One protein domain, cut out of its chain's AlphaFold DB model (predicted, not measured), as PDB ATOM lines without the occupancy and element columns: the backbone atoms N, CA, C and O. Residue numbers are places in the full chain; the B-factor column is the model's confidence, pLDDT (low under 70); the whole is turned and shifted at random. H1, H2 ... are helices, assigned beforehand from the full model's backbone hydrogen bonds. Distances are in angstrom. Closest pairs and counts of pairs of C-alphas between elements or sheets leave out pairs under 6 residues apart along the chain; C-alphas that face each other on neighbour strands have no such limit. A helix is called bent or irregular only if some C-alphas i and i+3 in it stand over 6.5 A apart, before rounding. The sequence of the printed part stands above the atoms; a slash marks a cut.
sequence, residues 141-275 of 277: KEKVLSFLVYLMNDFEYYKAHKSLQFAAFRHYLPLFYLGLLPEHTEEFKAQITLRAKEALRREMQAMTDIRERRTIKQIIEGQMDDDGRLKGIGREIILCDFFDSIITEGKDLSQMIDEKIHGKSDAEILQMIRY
ATOM      1  N   LYS A 141      23.577  51.085  17.483       86.12
ATOM      2  CA  LYS A 141      24.930  51.606  17.280       86.12
ATOM      3  C   LYS A 141      25.400  52.567  18.373       86.12
ATOM      4  O   LYS A 141      26.485  52.404  18.921       86.12
ATOM      5  N   GLU A 142      24.609  53.589  18.701       81.50
ATOM      6  CA  GLU A 142      24.961  54.572  19.734       81.50
ATOM      7  C   GLU A 142      25.073  53.927  21.124       81.50
ATOM      8  O   GLU A 142      25.918  54.335  21.924       81.50
ATOM      9  N   LYS A 143      24.262  52.905  21.416       83.44
ATOM     10  CA  LYS A 143      24.329  52.166  22.686       83.44
ATOM     11  C   LYS A 143      25.576  51.282  22.761       83.44
ATOM     12  O   LYS A 143      26.230  51.280  23.804       83.44
ATOM     13  N   VAL A 144      25.928  50.589  21.673       86.94
ATOM     14  CA  VAL A 144      27.184  49.821  21.571       86.94
ATOM     15  C   VAL A 144      28.383  50.750  21.732       86.94
ATOM     16  O   VAL A 144      29.223  50.514  22.597       86.94
ATOM     17  N   LEU A 145      28.428  51.854  20.981       86.12
ATOM     18  CA  LEU A 145      29.504  52.843  21.086       86.12
ATOM     19  C   LEU A 145      29.623  53.409  22.502       86.12
ATOM     20  O   LEU A 145      30.724  53.500  23.029       86.12
ATOM     21  N   SER A 146      28.499  53.740  23.143       82.69
ATOM     22  CA  SER A 146      28.503  54.231  24.525       82.69
ATOM     23  C   SER A 146      29.112  53.205  25.480       82.69
ATOM     24  O   SER A 146      29.970  53.557  26.284       82.69
ATOM     25  N   PHE A 147      28.704  51.935  25.378       86.88
ATOM     26  CA  PHE A 147      29.290  50.854  26.169       86.88
ATOM     27  C   PHE A 147      30.811  50.770  25.976       86.88
ATOM     28  O   PHE A 147      31.539  50.794  26.969       86.88
ATOM     29  N   LEU A 148      31.284  50.743  24.725       88.94
ATOM     30  CA  LEU A 148      32.709  50.642  24.401       88.94
ATOM     31  C   LEU A 148      33.505  51.827  24.955       88.94
ATOM     32  O   LEU A 148      34.507  51.626  25.636       88.94
ATOM     33  N   VAL A 149      33.030  53.056  24.734       86.75
ATOM     34  CA  VAL A 149      33.674  54.277  25.244       86.75
ATOM     35  C   VAL A 149      33.770  54.247  26.769       86.75
ATOM     36  O   VAL A 149      34.824  54.538  27.329       86.75
ATOM     37  N   TYR A 150      32.692  53.867  27.459       85.38
ATOM     38  CA  TYR A 150      32.701  53.789  28.918       85.38
ATOM     39  C   TYR A 150      33.641  52.710  29.449       85.38
ATOM     40  O   TYR A 150      34.317  52.945  30.445       85.38
ATOM     41  N   LEU A 151      33.689  51.546  28.802       91.56
ATOM     42  CA  LEU A 151      34.599  50.471  29.182       91.56
ATOM     43  C   LEU A 151      36.064  50.886  28.994       91.56
ATOM     44  O   LEU A 151      36.861  50.690  29.907       91.56
ATOM     45  N   MET A 152      36.405  51.504  27.859       92.75
ATOM     46  CA  MET A 152      37.765  51.994  27.603       92.75
ATOM     47  C   MET A 152      38.181  53.066  28.608       92.75
ATOM     48  O   MET A 152      39.276  53.001  29.156       92.75
ATOM     49  N   ASN A 153      37.294  54.019  28.909       86.44
ATOM     50  CA  ASN A 153      37.578  55.060  29.896       86.44
ATOM     51  C   ASN A 153      37.804  54.478  31.298       86.44
ATOM     52  O   ASN A 153      38.739  54.888  31.986       86.44
ATOM     53  N   ASP A 154      36.975  53.517  31.719       87.81
ATOM     54  CA  ASP A 154      37.123  52.868  33.024       87.81
ATOM     55  C   ASP A 154      38.400  52.009  33.086       87.81
ATOM     56  O   ASP A 154      39.070  51.984  34.120       87.81
ATOM     57  N   PHE A 155      38.786  51.368  31.977       94.44
ATOM     58  CA  PHE A 155      40.041  50.623  31.868       94.44
ATOM     59  C   PHE A 155      41.274  51.538  31.931       94.44
ATOM     60  O   PHE A 155      42.182  51.282  32.721       94.44
ATOM     61  N   GLU A 156      41.302  52.635  31.169       91.31
ATOM     62  CA  GLU A 156      42.405  53.607  31.212       91.31
ATOM     63  C   GLU A 156      42.514  54.279  32.585       91.31
ATOM     64  O   GLU A 156      43.612  54.449  33.125       91.31
ATOM     65  N   TYR A 157      41.378  54.589  33.216       89.25
ATOM     66  CA  TYR A 157      41.378  55.073  34.590       89.25
ATOM     67  C   TYR A 157      41.976  54.040  35.551       89.25
ATOM     68  O   TYR A 157      42.826  54.401  36.371       89.25
ATOM     69  N   TYR A 158      41.583  52.767  35.437       92.81
ATOM     70  CA  TYR A 158      42.128  51.689  36.261       92.81
ATOM     71  C   TYR A 158      43.635  51.515  36.048       92.81
ATOM     72  O   TYR A 158      44.384  51.369  37.012       92.81
ATOM     73  N   LYS A 159      44.106  51.591  34.803       92.38
ATOM     74  CA  LYS A 159      45.531  51.520  34.465       92.38
ATOM     75  C   LYS A 159      46.340  52.616  35.163       92.38
ATOM     76  O   LYS A 159      47.425  52.330  35.665       92.38
ATOM     77  N   ALA A 160      45.800  53.833  35.236       89.94
ATOM     78  CA  ALA A 160      46.451  54.973  35.879       89.94
ATOM     79  C   ALA A 160      46.362  54.962  37.419       89.94
ATOM     80  O   ALA A 160      47.317  55.357  38.082       89.94
ATOM     81  N   HIS A 161      45.242  54.513  37.998       90.06
ATOM     82  CA  HIS A 161      44.949  54.697  39.431       90.06
ATOM     83  C   HIS A 161      44.857  53.396  40.237       90.06
ATOM     84  O   HIS A 161      44.663  53.456  41.451       90.06
ATOM     85  N   LYS A 162      44.923  52.231  39.581       89.12
ATOM     86  CA  LYS A 162      44.737  50.893  40.178       89.12
ATOM     87  C   LYS A 162      43.500  50.790  41.076       89.12
ATOM     88  O   LYS A 162      43.501  50.145  42.119       89.12
ATOM     89  N   SER A 163      42.433  51.464  40.656       85.19
ATOM     90  CA  SER A 163      41.133  51.497  41.320       85.19
ATOM     91  C   SER A 163      40.031  51.676  40.282       85.19
ATOM     92  O   SER A 163      40.233  52.311  39.247       85.19
ATOM     93  N   LEU A 164      38.868  51.079  40.536       81.75
ATOM     94  CA  LEU A 164      37.703  51.202  39.664       81.75
ATOM     95  C   LEU A 164      36.997  52.546  39.888       81.75
ATOM     96  O   LEU A 164      36.872  53.008  41.024       81.75
ATOM     97  N   GLN A 165      36.492  53.156  38.813       75.12
ATOM     98  CA  GLN A 165      35.578  54.292  38.938       75.12
ATOM     99  C   GLN A 165      34.233  53.860  39.527       75.12
ATOM    100  O   GLN A 165      33.822  52.696  39.445       75.12
ATOM    101  N   PHE A 166      33.499  54.834  40.069       69.38
ATOM    102  CA  PHE A 166      32.127  54.622  40.506       69.38
ATOM    103  C   PHE A 166      31.288  53.981  39.386       69.38
ATOM    104  O   PHE A 166      31.291  54.427  38.239       69.38
ATOM    105  N   ALA A 167      30.558  52.920  39.737       72.06
ATOM    106  CA  ALA A 167      29.730  52.126  38.832       72.06
ATOM    107  C   ALA A 167      30.468  51.362  37.713       72.06
ATOM    108  O   ALA A 167      29.792  50.838  36.824       72.06
ATOM    109  N   ALA A 168      31.802  51.248  37.721       72.94
ATOM    110  CA  ALA A 168      32.533  50.448  36.725       72.94
ATOM    111  C   ALA A 168      32.196  48.942  36.801       72.94
ATOM    112  O   ALA A 168      32.288  48.237  35.796       72.94
ATOM    113  N   PHE A 169      31.686  48.457  37.944       78.06
ATOM    114  CA  PHE A 169      31.164  47.089  38.101       78.06
ATOM    115  C   PHE A 169      30.088  46.721  37.060       78.06
ATOM    116  O   PHE A 169      29.850  45.539  36.811       78.06
ATOM    117  N   ARG A 170      29.444  47.714  36.421       82.62
ATOM    118  CA  ARG A 170      28.468  47.513  35.337       82.62
ATOM    119  C   ARG A 170      29.037  46.750  34.139       82.62
ATOM    120  O   ARG A 170      28.276  46.104  33.429       82.62
ATOM    121  N   HIS A 171      30.354  46.794  33.937       89.25
ATOM    122  CA  HIS A 171      31.029  46.127  32.818       89.25
ATOM    123  C   HIS A 171      31.183  44.623  33.003       89.25
ATOM    124  O   HIS A 171      31.389  43.911  32.026       89.25
ATOM    125  N   TYR A 172      31.031  44.125  34.232       91.31
ATOM    126  CA  TYR A 172      31.199  42.709  34.541       91.31
ATOM    127  C   TYR A 172      30.293  41.806  33.690       91.31
ATOM    128  O   TYR A 172      30.778  40.871  33.059       91.31
ATOM    129  N   LEU A 173      28.983  42.079  33.646       89.88
ATOM    130  CA  LEU A 173      28.047  41.232  32.897       89.88
ATOM    131  C   LEU A 173      28.302  41.285  31.380       89.88
ATOM    132  O   LEU A 173      28.431  40.216  30.791       89.88
ATOM    133  N   PRO A 174      28.445  42.468  30.747       91.62
ATOM    134  CA  PRO A 174      28.845  42.557  29.346       91.62
ATOM    135  C   PRO A 174      30.100  41.748  29.008       91.62
ATOM    136  O   PRO A 174      30.081  40.955  28.071       91.62
ATOM    137  N   LEU A 175      31.176  41.899  29.785       94.19
ATOM    138  CA  LEU A 175      32.432  41.183  29.548       94.19
ATOM    139  C   LEU A 175      32.283  39.668  29.745       94.19
ATOM    140  O   LEU A 175      32.859  38.887  28.986       94.19
ATOM    141  N   PHE A 176      31.479  39.245  30.723       92.50
ATOM    142  CA  PHE A 176      31.150  37.836  30.926       92.50
ATOM    143  C   PHE A 176      30.412  37.249  29.717       92.50
ATOM    144  O   PHE A 176      30.822  36.215  29.196       92.50
ATOM    145  N   TYR A 177      29.371  37.919  29.218       89.75
ATOM    146  CA  TYR A 177      28.594  37.430  28.071       89.75
ATOM    147  C   TYR A 177      29.338  37.514  26.735       89.75
ATOM    148  O   TYR A 177      29.061  36.728  25.831       89.75
ATOM    149  N   LEU A 178      30.320  38.409  26.614       91.50
ATOM    150  CA  LEU A 178      31.275  38.402  25.503       91.50
ATOM    151  C   LEU A 178      32.286  37.239  25.597       91.50
ATOM    152  O   LEU A 178      33.067  37.029  24.668       91.50
ATOM    153  N   GLY A 179      32.289  36.477  26.696       91.69
ATOM    154  CA  GLY A 179      33.230  35.381  26.925       91.69
ATOM    155  C   GLY A 179      34.666  35.872  27.093       91.69
ATOM    156  O   GLY A 179      35.598  35.221  26.614       91.69
ATOM    157  N   LEU A 180      34.836  37.062  27.680       94.38
ATOM    158  CA  LEU A 180      36.138  37.645  28.016       94.38
ATOM    159  C   LEU A 180      36.527  37.388  29.475       94.38
ATOM    160  O   LEU A 180      37.711  37.416  29.800       94.38
ATOM    161  N   LEU A 181      35.547  37.125  30.343       94.31
ATOM    162  CA  LEU A 181      35.790  36.733  31.732       94.31
ATOM    163  C   LEU A 181      35.826  35.204  31.883       94.31
ATOM    164  O   LEU A 181      35.218  34.502  31.070       94.31
ATOM    165  N   PRO A 182      36.503  34.681  32.923       88.94
ATOM    166  CA  PRO A 182      36.543  33.250  33.202       88.94
ATOM    167  C   PRO A 182      35.153  32.639  33.405       88.94
ATOM    168  O   PRO A 182      34.235  33.286  33.916       88.94
ATOM    169  N   GLU A 183      35.018  31.355  33.080       89.25
ATOM    170  CA  GLU A 183      33.833  30.590  33.451       89.25
ATOM    171  C   GLU A 183      33.721  30.469  34.975       89.25
ATOM    172  O   GLU A 183      34.692  30.197  35.683       89.25
ATOM    173  N   HIS A 184      32.510  30.643  35.501       90.12
ATOM    174  CA  HIS A 184      32.260  30.533  36.935       90.12
ATOM    175  C   HIS A 184      32.021  29.076  37.342       90.12
ATOM    176  O   HIS A 184      30.891  28.702  37.672       90.12
ATOM    177  N   THR A 185      33.075  28.259  37.335       93.38
ATOM    178  CA  THR A 185      33.025  26.937  37.977       93.38
ATOM    179  C   THR A 185      32.779  27.085  39.482       93.38
ATOM    180  O   THR A 185      32.931  28.173  40.051       93.38
ATOM    181  N   GLU A 186      32.384  26.006  40.157       92.75
ATOM    182  CA  GLU A 186      32.155  26.050  41.606       92.75
ATOM    183  C   GLU A 186      33.444  26.377  42.376       92.75
ATOM    184  O   GLU A 186      33.409  27.157  43.330       92.75
ATOM    185  N   GLU A 187      34.597  25.891  41.910       94.12
ATOM    186  CA  GLU A 187      35.902  26.234  42.480       94.12
ATOM    187  C   GLU A 187      36.199  27.728  42.327       94.12
ATOM    188  O   GLU A 187      36.592  28.383  43.294       94.12
ATOM    189  N   PHE A 188      35.965  28.290  41.136       93.19
ATOM    190  CA  PHE A 188      36.170  29.715  40.885       93.19
ATOM    191  C   PHE A 188      35.259  30.574  41.769       93.19
ATOM    192  O   PHE A 188      35.717  31.507  42.433       93.19
ATOM    193  N   LYS A 189      33.967  30.228  41.852       92.56
ATOM    194  CA  LYS A 189      33.010  30.921  42.728       92.56
ATOM    195  C   LYS A 189      33.442  30.861  44.189       92.56
ATOM    196  O   LYS A 189      33.364  31.881  44.877       92.56
ATOM    197  N   ALA A 190      33.909  29.707  44.665       93.88
ATOM    198  CA  ALA A 190      34.386  29.547  46.034       93.88
ATOM    199  C   ALA A 190      35.608  30.438  46.316       93.88
ATOM    200  O   ALA A 190      35.643  31.122  47.342       93.88
ATOM    201  N   GLN A 191      36.568  30.501  45.386       96.06
ATOM    202  CA  GLN A 191      37.747  31.366  45.495       96.06
ATOM    203  C   GLN A 191      37.376  32.855  45.535       96.06
ATOM    204  O   GLN A 191      37.829  33.583  46.421       96.06
ATOM    205  N   ILE A 192      36.515  33.315  44.622       95.88
ATOM    206  CA  ILE A 192      36.055  34.711  44.600       95.88
ATOM    207  C   ILE A 192      35.255  35.046  45.860       95.88
ATOM    208  O   ILE A 192      35.452  36.106  46.452       95.88
ATOM    209  N   THR A 193      34.407  34.127  46.325       94.06
ATOM    210  CA  THR A 193      33.644  34.295  47.569       94.06
ATOM    211  C   THR A 193      34.573  34.455  48.769       94.06
ATOM    212  O   THR A 193      34.351  35.328  49.609       94.06
ATOM    213  N   LEU A 194      35.635  33.646  48.853       95.69
ATOM    214  CA  LEU A 194      36.626  33.749  49.922       95.69
ATOM    215  C   LEU A 194      37.313  35.121  49.913       95.69
ATOM    216  O   LEU A 194      37.350  35.790  50.947       95.69
ATOM    217  N   ARG A 195      37.774  35.577  48.744       97.12
ATOM    218  CA  ARG A 195      38.415  36.892  48.578       97.12
ATOM    219  C   ARG A 195      37.464  38.047  48.894       97.12
ATOM    220  O   ARG A 195      37.861  38.994  49.568       97.12
ATOM    221  N   ALA A 196      36.198  37.954  48.491       95.12
ATOM    222  CA  ALA A 196      35.182  38.953  48.818       95.12
ATOM    223  C   ALA A 196      34.921  39.027  50.334       95.12
ATOM    224  O   ALA A 196      34.850  40.118  50.901       95.12
ATOM    225  N   LYS A 197      34.865  37.876  51.023       95.31
ATOM    226  CA  LYS A 197      34.773  37.835  52.493       95.31
ATOM    227  C   LYS A 197      36.002  38.454  53.156       95.31
ATOM    228  O   LYS A 197      35.863  39.146  54.158       95.31
ATOM    229  N   GLU A 198      37.200  38.220  52.629       95.88
ATOM    230  CA  GLU A 198      38.425  38.846  53.136       95.88
ATOM    231  C   GLU A 198      38.440  40.364  52.938       95.88
ATOM    232  O   GLU A 198      38.815  41.084  53.864       95.88
ATOM    233  N   ALA A 199      37.980  40.859  51.786       92.19
ATOM    234  CA  ALA A 199      37.827  42.290  51.538       92.19
ATOM    235  C   ALA A 199      36.863  42.929  52.552       92.19
ATOM    236  O   ALA A 199      37.228  43.897  53.219       92.19
ATOM    237  N   LEU A 200      35.695  42.316  52.769       92.44
ATOM    238  CA  LEU A 200      34.738  42.746  53.794       92.44
ATOM    239  C   LEU A 200      35.326  42.712  55.209       92.44
ATOM    240  O   LEU A 200      35.051  43.603  56.010       92.44
ATOM    241  N   ARG A 201      36.156  41.715  55.546       94.06
ATOM    242  CA  ARG A 201      36.835  41.669  56.854       94.06
ATOM    243  C   ARG A 201      37.773  42.857  57.042       94.06
ATOM    244  O   ARG A 201      37.782  43.427  58.130       94.06
ATOM    245  N   ARG A 202      38.544  43.223  56.013       92.56
ATOM    246  CA  ARG A 202      39.439  44.393  56.057       92.56
ATOM    247  C   ARG A 202      38.638  45.684  56.205       92.56
ATOM    248  O   ARG A 202      38.972  46.504  57.052       92.56
ATOM    249  N   GLU A 203      37.548  45.819  55.451       90.00
ATOM    250  CA  GLU A 203      36.631  46.957  55.552       90.00
ATOM    251  C   GLU A 203      36.058  47.081  56.974       90.00
ATOM    252  O   GLU A 203      36.208  48.107  57.632       90.00
ATOM    253  N   MET A 204      35.520  45.985  57.514       91.25
ATOM    254  CA  MET A 204      34.979  45.902  58.874       91.25
ATOM    255  C   MET A 204      36.013  46.230  59.966       91.25
ATOM    256  O   MET A 204      35.644  46.718  61.036       91.25
ATOM    257  N   GLN A 205      37.295  45.921  59.751       91.38
ATOM    258  CA  GLN A 205      38.374  46.256  60.688       91.38
ATOM    259  C   GLN A 205      38.711  47.751  60.682       91.38
ATOM    260  O   GLN A 205      39.100  48.275  61.723       91.38
ATOM    261  N   ALA A 206      38.536  48.428  59.546       89.75
ATOM    262  CA  ALA A 206      38.747  49.867  59.413       89.75
ATOM    263  C   ALA A 206      37.557  50.705  59.922       89.75
ATOM    264  O   ALA A 206      37.700  51.903  60.156       89.75
ATOM    265  N   MET A 207      36.387  50.090  60.107       88.81
ATOM    266  CA  MET A 207      35.175  50.772  60.556       88.81
ATOM    267  C   MET A 207      35.158  51.068  62.059       88.81
ATOM    268  O   MET A 207      35.546  50.245  62.891       88.81
ATOM    269  N   THR A 208      34.590  52.220  62.414       88.31
ATOM    270  CA  THR A 208      34.318  52.612  63.805       88.31
ATOM    271  C   THR A 208      32.880  52.314  64.241       88.31
ATOM    272  O   THR A 208      32.640  52.115  65.430       88.31
ATOM    273  N   ASP A 209      31.923  52.250  63.308       91.69
ATOM    274  CA  ASP A 209      30.508  52.000  63.614       91.69
ATOM    275  C   ASP A 209      30.262  50.527  63.994       91.69
ATOM    276  O   ASP A 209      30.453  49.601  63.208       91.69
ATOM    277  N   ILE A 210      29.807  50.297  65.227       88.19
ATOM    278  CA  ILE A 210      29.568  48.954  65.774       88.19
ATOM    279  C   ILE A 210      28.405  48.239  65.067       88.19
ATOM    280  O   ILE A 210      28.444  47.015  64.910       88.19
ATOM    281  N   ARG A 211      27.363  48.969  64.652       86.88
ATOM    282  CA  ARG A 211      26.195  48.392  63.974       86.88
ATOM    283  C   ARG A 211      26.577  47.936  62.575       86.88
ATOM    284  O   ARG A 211      26.294  46.794  62.228       86.88
ATOM    285  N   GLU A 212      27.279  48.776  61.822       85.38
ATOM    286  CA  GLU A 212      27.736  48.431  60.471       85.38
ATOM    287  C   GLU A 212      28.719  47.253  60.489       85.38
ATOM    288  O   GLU A 212      28.585  46.306  59.710       85.38
ATOM    289  N   ARG A 213      29.630  47.219  61.470       89.81
ATOM    290  CA  ARG A 213      30.522  46.068  61.676       89.81
ATOM    291  C   ARG A 213      29.762  44.777  61.953       89.81
ATOM    292  O   ARG A 213      30.132  43.729  61.426       89.81
ATOM    293  N   ARG A 214      28.705  44.831  62.772       88.94
ATOM    294  CA  ARG A 214      27.844  43.667  63.021       88.94
ATOM    295  C   ARG A 214      27.174  43.211  61.728       88.94
ATOM    296  O   ARG A 214      27.196  42.015  61.455       88.94
ATOM    297  N   THR A 215      26.664  44.144  60.928       89.12
ATOM    298  CA  THR A 215      26.048  43.839  59.634       89.12
ATOM    299  C   THR A 215      27.017  43.095  58.717       89.12
ATOM    300  O   THR A 215      26.714  41.993  58.260       89.12
ATOM    301  N   ILE A 216      28.226  43.630  58.523       89.19
ATOM    302  CA  ILE A 216      29.248  42.999  57.677       89.19
ATOM    303  C   ILE A 216      29.665  41.626  58.214       89.19
ATOM    304  O   ILE A 216      29.835  40.685  57.437       89.19
ATOM    305  N   LYS A 217      29.785  41.471  59.539       92.38
ATOM    306  CA  LYS A 217      30.100  40.178  60.158       92.38
ATOM    307  C   LYS A 217      29.063  39.108  59.803       92.38
ATOM    308  O   LYS A 217      29.448  38.006  59.422       92.38
ATOM    309  N   GLN A 218      27.774  39.434  59.878       91.94
ATOM    310  CA  GLN A 218      26.705  38.495  59.524       91.94
ATOM    311  C   GLN A 218      26.715  38.149  58.021       91.94
ATOM    312  O   GLN A 218      26.470  36.992  57.679       91.94
ATOM    313  N   ILE A 219      27.088  39.093  57.139       91.44
ATOM    314  CA  ILE A 219      27.314  38.824  55.702       91.44
ATOM    315  C   ILE A 219      28.456  37.826  55.498       91.44
ATOM    316  O   ILE A 219      28.312  36.829  54.789       91.44
ATOM    317  N   ILE A 220      29.593  38.037  56.165       91.31
ATOM    318  CA  ILE A 220      30.749  37.131  56.082       91.31
ATOM    319  C   ILE A 220      30.387  35.718  56.574       91.31
ATOM    320  O   ILE A 220      30.823  34.723  55.981       91.31
ATOM    321  N   GLU A 221      29.590  35.623  57.638       91.75
ATOM    322  CA  GLU A 221      29.112  34.366  58.231       91.75
ATOM    323  C   GLU A 221      27.986  33.699  57.420       91.75
ATOM    324  O   GLU A 221      27.633  32.558  57.709       91.75
ATOM    325  N   GLY A 222      27.464  34.358  56.380       86.12
ATOM    326  CA  GLY A 222      26.395  33.829  55.528       86.12
ATOM    327  C   GLY A 222      25.016  33.829  56.190       86.12
ATOM    328  O   GLY A 222      24.152  33.056  55.791       86.12
ATOM    329  N   GLN A 223      24.816  34.664  57.212       86.06
ATOM    330  CA  GLN A 223      23.547  34.781  57.938       86.06
ATOM    331  C   GLN A 223      22.573  35.757  57.266       86.06
ATOM    332  O   GLN A 223      21.369  35.623  57.454       86.06
ATOM    333  N   MET A 224      23.084  36.735  56.512       79.25
ATOM    334  CA  MET A 224      22.285  37.686  55.731       79.25
ATOM    335  C   MET A 224      23.123  38.277  54.596       79.25
ATOM    336  O   MET A 224      24.284  38.585  54.816       79.25
ATOM    337  N   ASP A 225      22.563  38.433  53.399       78.69
ATOM    338  CA  ASP A 225      23.178  39.173  52.278       78.69
ATOM    339  C   ASP A 225      22.075  39.651  51.323       78.69
ATOM    340  O   ASP A 225      22.124  39.427  50.114       78.69
ATOM    341  N   ASP A 226      21.030  40.256  51.889       63.56
ATOM    342  CA  ASP A 226      19.812  40.608  51.148       63.56
ATOM    343  C   ASP A 226      20.098  41.610  50.013       63.56
ATOM    344  O   ASP A 226      19.457  41.568  48.963       63.56
ATOM    345  N   ASP A 227      21.130  42.441  50.184       65.12
ATOM    346  CA  ASP A 227      21.576  43.431  49.199       65.12
ATOM    347  C   ASP A 227      22.560  42.859  48.158       65.12
ATOM    348  O   ASP A 227      22.996  43.568  47.247       65.12
ATOM    349  N   GLY A 228      22.951  41.583  48.277       81.19
ATOM    350  CA  GLY A 228      23.913  40.941  47.380       81.19
ATOM    351  C   GLY A 228      25.296  41.601  47.397       81.19
ATOM    352  O   GLY A 228      25.994  41.615  46.375       81.19
ATOM    353  N   ARG A 229      25.701  42.161  48.543       85.19
ATOM    354  CA  ARG A 229      26.957  42.904  48.714       85.19
ATOM    355  C   ARG A 229      28.161  42.008  48.458       85.19
ATOM    356  O   ARG A 229      29.107  42.431  47.793       85.19
ATOM    357  N   LEU A 230      28.110  40.756  48.917       87.75
ATOM    358  CA  LEU A 230      29.193  39.795  48.695       87.75
ATOM    359  C   LEU A 230      29.377  39.501  47.200       87.75
ATOM    360  O   LEU A 230      30.501  39.465  46.694       87.75
ATOM    361  N   LYS A 231      28.262  39.357  46.474       87.31
ATOM    362  CA  LYS A 231      28.257  39.178  45.017       87.31
ATOM    363  C   LYS A 231      28.774  40.422  44.294       87.31
ATOM    364  O   LYS A 231      29.506  40.279  43.319       87.31
ATOM    365  N   GLY A 232      28.418  41.620  44.760       87.75
ATOM    366  CA  GLY A 232      28.922  42.891  44.230       87.75
ATOM    367  C   GLY A 232      30.445  42.981  44.298       87.75
ATOM    368  O   GLY A 232      31.095  43.120  43.265       87.75
ATOM    369  N   ILE A 233      31.012  42.770  45.488       90.25
ATOM    370  CA  ILE A 233      32.468  42.769  45.701       90.25
ATOM    371  C   ILE A 233      33.145  41.674  44.871       90.25
ATOM    372  O   ILE A 233      34.186  41.906  44.264       90.25
ATOM    373  N   GLY A 234      32.544  40.483  44.786       92.12
ATOM    374  CA  GLY A 234      33.064  39.409  43.942       92.12
ATOM    375  C   GLY A 234      33.190  39.815  42.468       92.12
ATOM    376  O   GLY A 234      34.203  39.527  41.836       92.12
ATOM    377  N   ARG A 235      32.200  40.534  41.925       91.50
ATOM    378  CA  ARG A 235      32.237  41.051  40.544       91.50
ATOM    379  C   ARG A 235      33.332  42.090  40.340       91.50
ATOM    380  O   ARG A 235      33.988  42.068  39.302       91.50
ATOM    381  N   GLU A 236      33.532  42.974  41.313       92.12
ATOM    382  CA  GLU A 236      34.609  43.967  41.279       92.12
ATOM    383  C   GLU A 236      35.983  43.299  41.282       92.12
ATOM    384  O   GLU A 236      36.819  43.635  40.451       92.12
ATOM    385  N   ILE A 237      36.186  42.299  42.144       94.00
ATOM    386  CA  ILE A 237      37.432  41.524  42.200       94.00
ATOM    387  C   ILE A 237      37.742  40.889  40.840       94.00
ATOM    388  O   ILE A 237      38.852  41.038  40.340       94.00
ATOM    389  N   ILE A 238      36.758  40.226  40.221       95.44
ATOM    390  CA  ILE A 238      36.934  39.589  38.906       95.44
ATOM    391  C   ILE A 238      37.302  40.628  37.840       95.44
ATOM    392  O   ILE A 238      38.162  40.372  36.999       95.44
ATOM    393  N   LEU A 239      36.658  41.797  37.864       95.19
ATOM    394  CA  LEU A 239      36.934  42.863  36.905       95.19
ATOM    395  C   LEU A 239      38.349  43.431  37.078       95.19
ATOM    396  O   LEU A 239      39.047  43.626  36.085       95.19
ATOM    397  N   CYS A 240      38.785  43.648  38.322       95.25
ATOM    398  CA  CYS A 240      40.148  44.071  38.636       95.25
ATOM    399  C   CYS A 240      41.181  43.045  38.157       95.25
ATOM    400  O   CYS A 240      42.114  43.421  37.454       95.25
ATOM    401  N   ASP A 241      40.981  41.756  38.458       95.88
ATOM    402  CA  ASP A 241      41.886  40.682  38.022       95.88
ATOM    403  C   ASP A 241      42.007  40.628  36.494       95.88
ATOM    404  O   ASP A 241      43.097  40.446  35.954       95.88
ATOM    405  N   PHE A 242      40.888  40.808  35.787       96.75
ATOM    406  CA  PHE A 242      40.861  40.858  34.329       96.75
ATOM    407  C   PHE A 242      41.608  42.079  33.777       96.75
ATOM    408  O   PHE A 242      42.388  41.959  32.835       96.75
ATOM    409  N   PHE A 243      41.417  43.262  34.360       96.81
ATOM    410  CA  PHE A 243      42.159  44.448  33.933       96.81
ATOM    411  C   PHE A 243      43.654  44.329  34.237       96.81
ATOM    412  O   PHE A 243      44.481  44.716  33.410       96.81
ATOM    413  N   ASP A 244      44.018  43.761  35.384       97.50
ATOM    414  CA  ASP A 244      45.412  43.506  35.727       97.50
ATOM    415  C   ASP A 244      46.059  42.476  34.803       97.50
ATOM    416  O   ASP A 244      47.217  42.674  34.428       97.50
ATOM    417  N   SER A 245      45.342  41.430  34.378       96.62
ATOM    418  CA  SER A 245      45.885  40.457  33.424       96.62
ATOM    419  C   SER A 245      46.167  41.097  32.066       96.62
ATOM    420  O   SER A 245      47.261  40.927  31.537       96.62
ATOM    421  N   ILE A 246      45.257  41.934  31.550       96.88
ATOM    422  CA  ILE A 246      45.476  42.675  30.297       96.88
ATOM    423  C   ILE A 246      46.721  43.559  30.399       96.88
ATOM    424  O   ILE A 246      47.577  43.524  29.515       96.88
ATOM    425  N   ILE A 247      46.839  44.333  31.483       96.75
ATOM    426  CA  ILE A 247      47.968  45.248  31.697       96.75
ATOM    427  C   ILE A 247      49.284  44.472  31.823       96.75
ATOM    428  O   ILE A 247      50.284  44.863  31.228       96.75
ATOM    429  N   THR A 248      49.286  43.387  32.596       96.81
ATOM    430  CA  THR A 248      50.490  42.592  32.879       96.81
ATOM    431  C   THR A 248      50.973  41.844  31.641       96.81
ATOM    432  O   THR A 248      52.172  41.769  31.393       96.81
ATOM    433  N   GLU A 249      50.045  41.312  30.849       96.12
ATOM    434  CA  GLU A 249      50.347  40.553  29.634       96.12
ATOM    435  C   GLU A 249      50.577  41.454  28.409       96.12
ATOM    436  O   GLU A 249      50.923  40.955  27.340       96.12
ATOM    437  N   GLY A 250      50.390  42.773  28.544       94.44
ATOM    438  CA  GLY A 250      50.539  43.728  27.445       94.44
ATOM    439  C   GLY A 250      49.505  43.539  26.332       94.44
ATOM    440  O   GLY A 250      49.792  43.836  25.174       94.44
ATOM    441  N   LYS A 251      48.320  43.015  26.668       95.00
ATOM    442  CA  LYS A 251      47.217  42.810  25.722       95.00
ATOM    443  C   LYS A 251      46.482  44.119  25.441       95.00
ATOM    444  O   LYS A 251      46.453  45.024  26.273       95.00
ATOM    445  N   ASP A 252      45.835  44.186  24.283       94.88
ATOM    446  CA  ASP A 252      44.974  45.302  23.903       94.88
ATOM    447  C   ASP A 252      43.498  44.928  24.113       94.88
ATOM    448  O   ASP A 252      42.954  44.057  23.430       94.88
ATOM    449  N   LEU A 253      42.842  45.587  25.075       94.94
ATOM    450  CA  LEU A 253      41.429  45.351  25.381       94.94
ATOM    451  C   LEU A 253      40.520  45.675  24.185       94.94
ATOM    452  O   LEU A 253      39.520  44.987  23.989       94.94
ATOM    453  N   SER A 254      40.850  46.696  23.388       94.00
ATOM    454  CA  SER A 254      40.052  47.066  22.217       94.00
ATOM    455  C   SER A 254      40.089  45.959  21.166       94.00
ATOM    456  O   SER A 254      39.033  45.505  20.728       94.00
ATOM    457  N   GLN A 255      41.277  45.412  20.887       95.19
ATOM    458  CA  GLN A 255      41.438  44.284  19.973       95.19
ATOM    459  C   GLN A 255      40.693  43.037  20.472       95.19
ATOM    460  O   GLN A 255      39.981  42.391  19.704       95.19
ATOM    461  N   MET A 256      40.806  42.712  21.765       96.50
ATOM    462  CA  MET A 256      40.108  41.562  22.353       96.50
ATOM    463  C   MET A 256      38.586  41.674  22.219       96.50
ATOM    464  O   MET A 256      37.910  40.668  22.007       96.50
ATOM    465  N   ILE A 257      38.027  42.880  22.361       94.62
ATOM    466  CA  ILE A 257      36.592  43.106  22.170       94.62
ATOM    467  C   ILE A 257      36.234  42.996  20.693       94.62
ATOM    468  O   ILE A 257      35.285  42.280  20.373       94.62
ATOM    469  N   ASP A 258      36.993  43.652  19.814       93.62
ATOM    470  CA  ASP A 258      36.769  43.632  18.369       93.62
ATOM    471  C   ASP A 258      36.720  42.198  17.838       93.62
ATOM    472  O   ASP A 258      35.800  41.855  17.102       93.62
ATOM    473  N   GLU A 259      37.610  41.315  18.295       94.94
ATOM    474  CA  GLU A 259      37.597  39.886  17.951       94.94
ATOM    475  C   GLU A 259      36.295  39.173  18.359       94.94
ATOM    476  O   GLU A 259      35.826  38.277  17.653       94.94
ATOM    477  N   LYS A 260      35.670  39.566  19.478       93.50
ATOM    478  CA  LYS A 260      34.399  38.981  19.945       93.50
ATOM    479  C   LYS A 260      33.183  39.518  19.202       93.50
ATOM    480  O   LYS A 260      32.188  38.796  19.075       93.50
ATOM    481  N   ILE A 261      33.235  40.769  18.747       93.06
ATOM    482  CA  ILE A 261      32.105  41.437  18.088       93.06
ATOM    483  C   ILE A 261      32.228  41.495  16.561       93.06
ATOM    484  O   ILE A 261      31.268  41.875  15.893       93.06
ATOM    485  N   HIS A 262      33.366  41.087  15.995       92.25
ATOM    486  CA  HIS A 262      33.619  41.124  14.559       92.25
ATOM    487  C   HIS A 262      32.525  40.395  13.766       92.25
ATOM    488  O   HIS A 262      32.140  39.268  14.082       92.25
ATOM    489  N   GLY A 263      32.020  41.052  12.719       89.44
ATOM    490  CA  GLY A 263      30.972  40.513  11.848       89.44
ATOM    491  C   GLY A 263      29.570  40.455  12.465       89.44
ATOM    492  O   GLY A 263      28.651  40.002  11.786       89.44
ATOM    493  N   LYS A 264      29.380  40.913  13.710       92.38
ATOM    494  CA  LYS A 264      28.063  41.009  14.357       92.38
ATOM    495  C   LYS A 264      27.426  42.370  14.094       92.38
ATOM    496  O   LYS A 264      28.103  43.395  14.060       92.38
ATOM    497  N   SER A 265      26.109  42.386  13.941       93.19
ATOM    498  CA  SER A 265      25.313  43.612  13.909       93.19
ATOM    499  C   SER A 265      25.225  44.264  15.294       93.19
ATOM    500  O   SER A 265      25.325  43.595  16.324       93.19
ATOM    501  N   ASP A 266      24.953  45.571  15.337       91.25
ATOM    502  CA  ASP A 266      24.798  46.311  16.599       91.25
ATOM    503  C   ASP A 266      23.698  45.718  17.505       91.25
ATOM    504  O   ASP A 266      23.832  45.702  18.730       91.25
ATOM    505  N   ALA A 267      22.626  45.185  16.910       89.38
ATOM    506  CA  ALA A 267      21.539  44.530  17.632       89.38
ATOM    507  C   ALA A 267      21.989  43.211  18.288       89.38
ATOM    508  O   ALA A 267      21.642  42.948  19.440       89.38
ATOM    509  N   GLU A 268      22.789  42.397  17.590       89.44
ATOM    510  CA  GLU A 268      23.362  41.161  18.142       89.44
ATOM    511  C   GLU A 268      24.340  41.464  19.279       89.44
ATOM    512  O   GLU A 268      24.265  40.841  20.339       89.44
ATOM    513  N   ILE A 269      25.207  42.465  19.098       89.69
ATOM    514  CA  ILE A 269      26.138  42.911  20.141       89.69
ATOM    515  C   ILE A 269      25.354  43.376  21.371       89.69
ATOM    516  O   ILE A 269      25.677  42.989  22.494       89.69
ATOM    517  N   LEU A 270      24.283  44.154  21.175       87.88
ATOM    518  CA  LEU A 270      23.433  44.590  22.279       87.88
ATOM    519  C   LEU A 270      22.753  43.448  23.000       87.88
ATOM    520  O   LEU A 270      22.663  43.505  24.222       87.88
ATOM    521  N   GLN A 271      22.269  42.436  22.283       86.62
ATOM    522  CA  GLN A 271      21.720  41.251  22.928       86.62
ATOM    523  C   GLN A 271      22.779  40.602  23.815       86.62
ATOM    524  O   GLN A 271      22.505  40.397  24.995       86.62
ATOM    525  N   MET A 272      23.997  40.390  23.304       86.12
ATOM    526  CA  MET A 272      25.097  39.812  24.083       86.12
ATOM    527  C   MET A 272      25.373  40.609  25.366       86.12
ATOM    528  O   MET A 272      25.421  40.022  26.442       86.12
ATOM    529  N   ILE A 273      25.479  41.939  25.298       83.62
ATOM    530  CA  ILE A 273      25.814  42.750  26.484       83.62
ATOM    531  C   ILE A 273      24.622  43.053  27.410       83.62
ATOM    532  O   ILE A 273      24.834  43.412  28.566       83.62
ATOM    533  N   ARG A 274      23.371  42.916  26.940       71.69
ATOM    534  CA  ARG A 274      22.144  43.183  27.722       71.69
ATOM    535  C   ARG A 274      21.557  41.967  28.430       71.69
ATOM    536  O   ARG A 274      20.538  42.138  29.095       71.69
ATOM    537  N   TYR A 275      22.130  40.767  28.323       52.22
ATOM    538  CA  TYR A 275      21.573  39.551  28.939       52.22
ATOM    539  C   TYR A 275      21.630  39.527  30.488       52.22
ATOM    540  O   TYR A 275      21.856  38.493  31.091       52.22
TER     541      TYR A 275
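This is residues 141 to 275 of the 277 residues of an uncharacterized protein of Capnocytophaga haemolytica (UniProt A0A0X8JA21). An elongated model of crossed helices: H5 runs through its middle, with the hairpin of H3 and H4 at one end and a cluster of H1, H2, H6 and H7 at the other. Residues 206 to 211, at the hairpin's tip, stick out. The printed part has 135 residues, with seven named helices, H1 to H7 in order, and no named strand; the class is all helix. It is only just compact, close to loose, with a radius of gyration of the C-alphas of 16.8 A, and spans 53 by 30 by 28 A.

H1, residues 141 to 161, begins at C-alpha 141 (24.930, 51.606, 17.280) and is 30.0 A long. H2, residues 168 to 177, is irregular, but only just: C-alphas 170 and 173 are 6.8 A apart. H3, residues 186 to 206, is 30.5 A long, and H4 is residues 210 to 220. H5, residues 229 to 249, is 30.3 A long. H6 is residues 253 to 261; H7, residues 266 to 274, ends at C-alpha 274 (22.144, 43.183, 27.722).

With residues 141 to 144 alone, H1 touches H7, C-alphas 141 and 266 being closest at 5.3 A. H1 and H5 touch about perpendicular, at 78 degrees, closest at C-alphas 155 and 243, 6.8 A. H2 touches H5 at C-alphas 169 and 236, 5.6 A, and H7 at C-alphas 174 and 273, 4.2 A, the closest of each pair. H3 touches H5 about perpendicular, at 75 degrees, closest at C-alphas 196 and 234, 5.3 A. H3 and H4 form a hairpin, at a shallow tilt of 12 degrees, opposite ways, closest at C-alphas 204 and 213, 5.3 A. H6 is close to H1 but not clearly touching, closest at C-alphas 152 and 254, 7.7 A. Every O i to N i+4 pair is within hydrogen-bond range in H1, H3, H4, H5 and H7; in H2 3 of 6 are, in H6 4 of 5.

The C-alphas farthest apart, of Ile 210 and Gly 263, are 54.6 A apart. The printed part has no cut and no long link. Residues 166, 226 to 227 and 275 have pLDDT under 70.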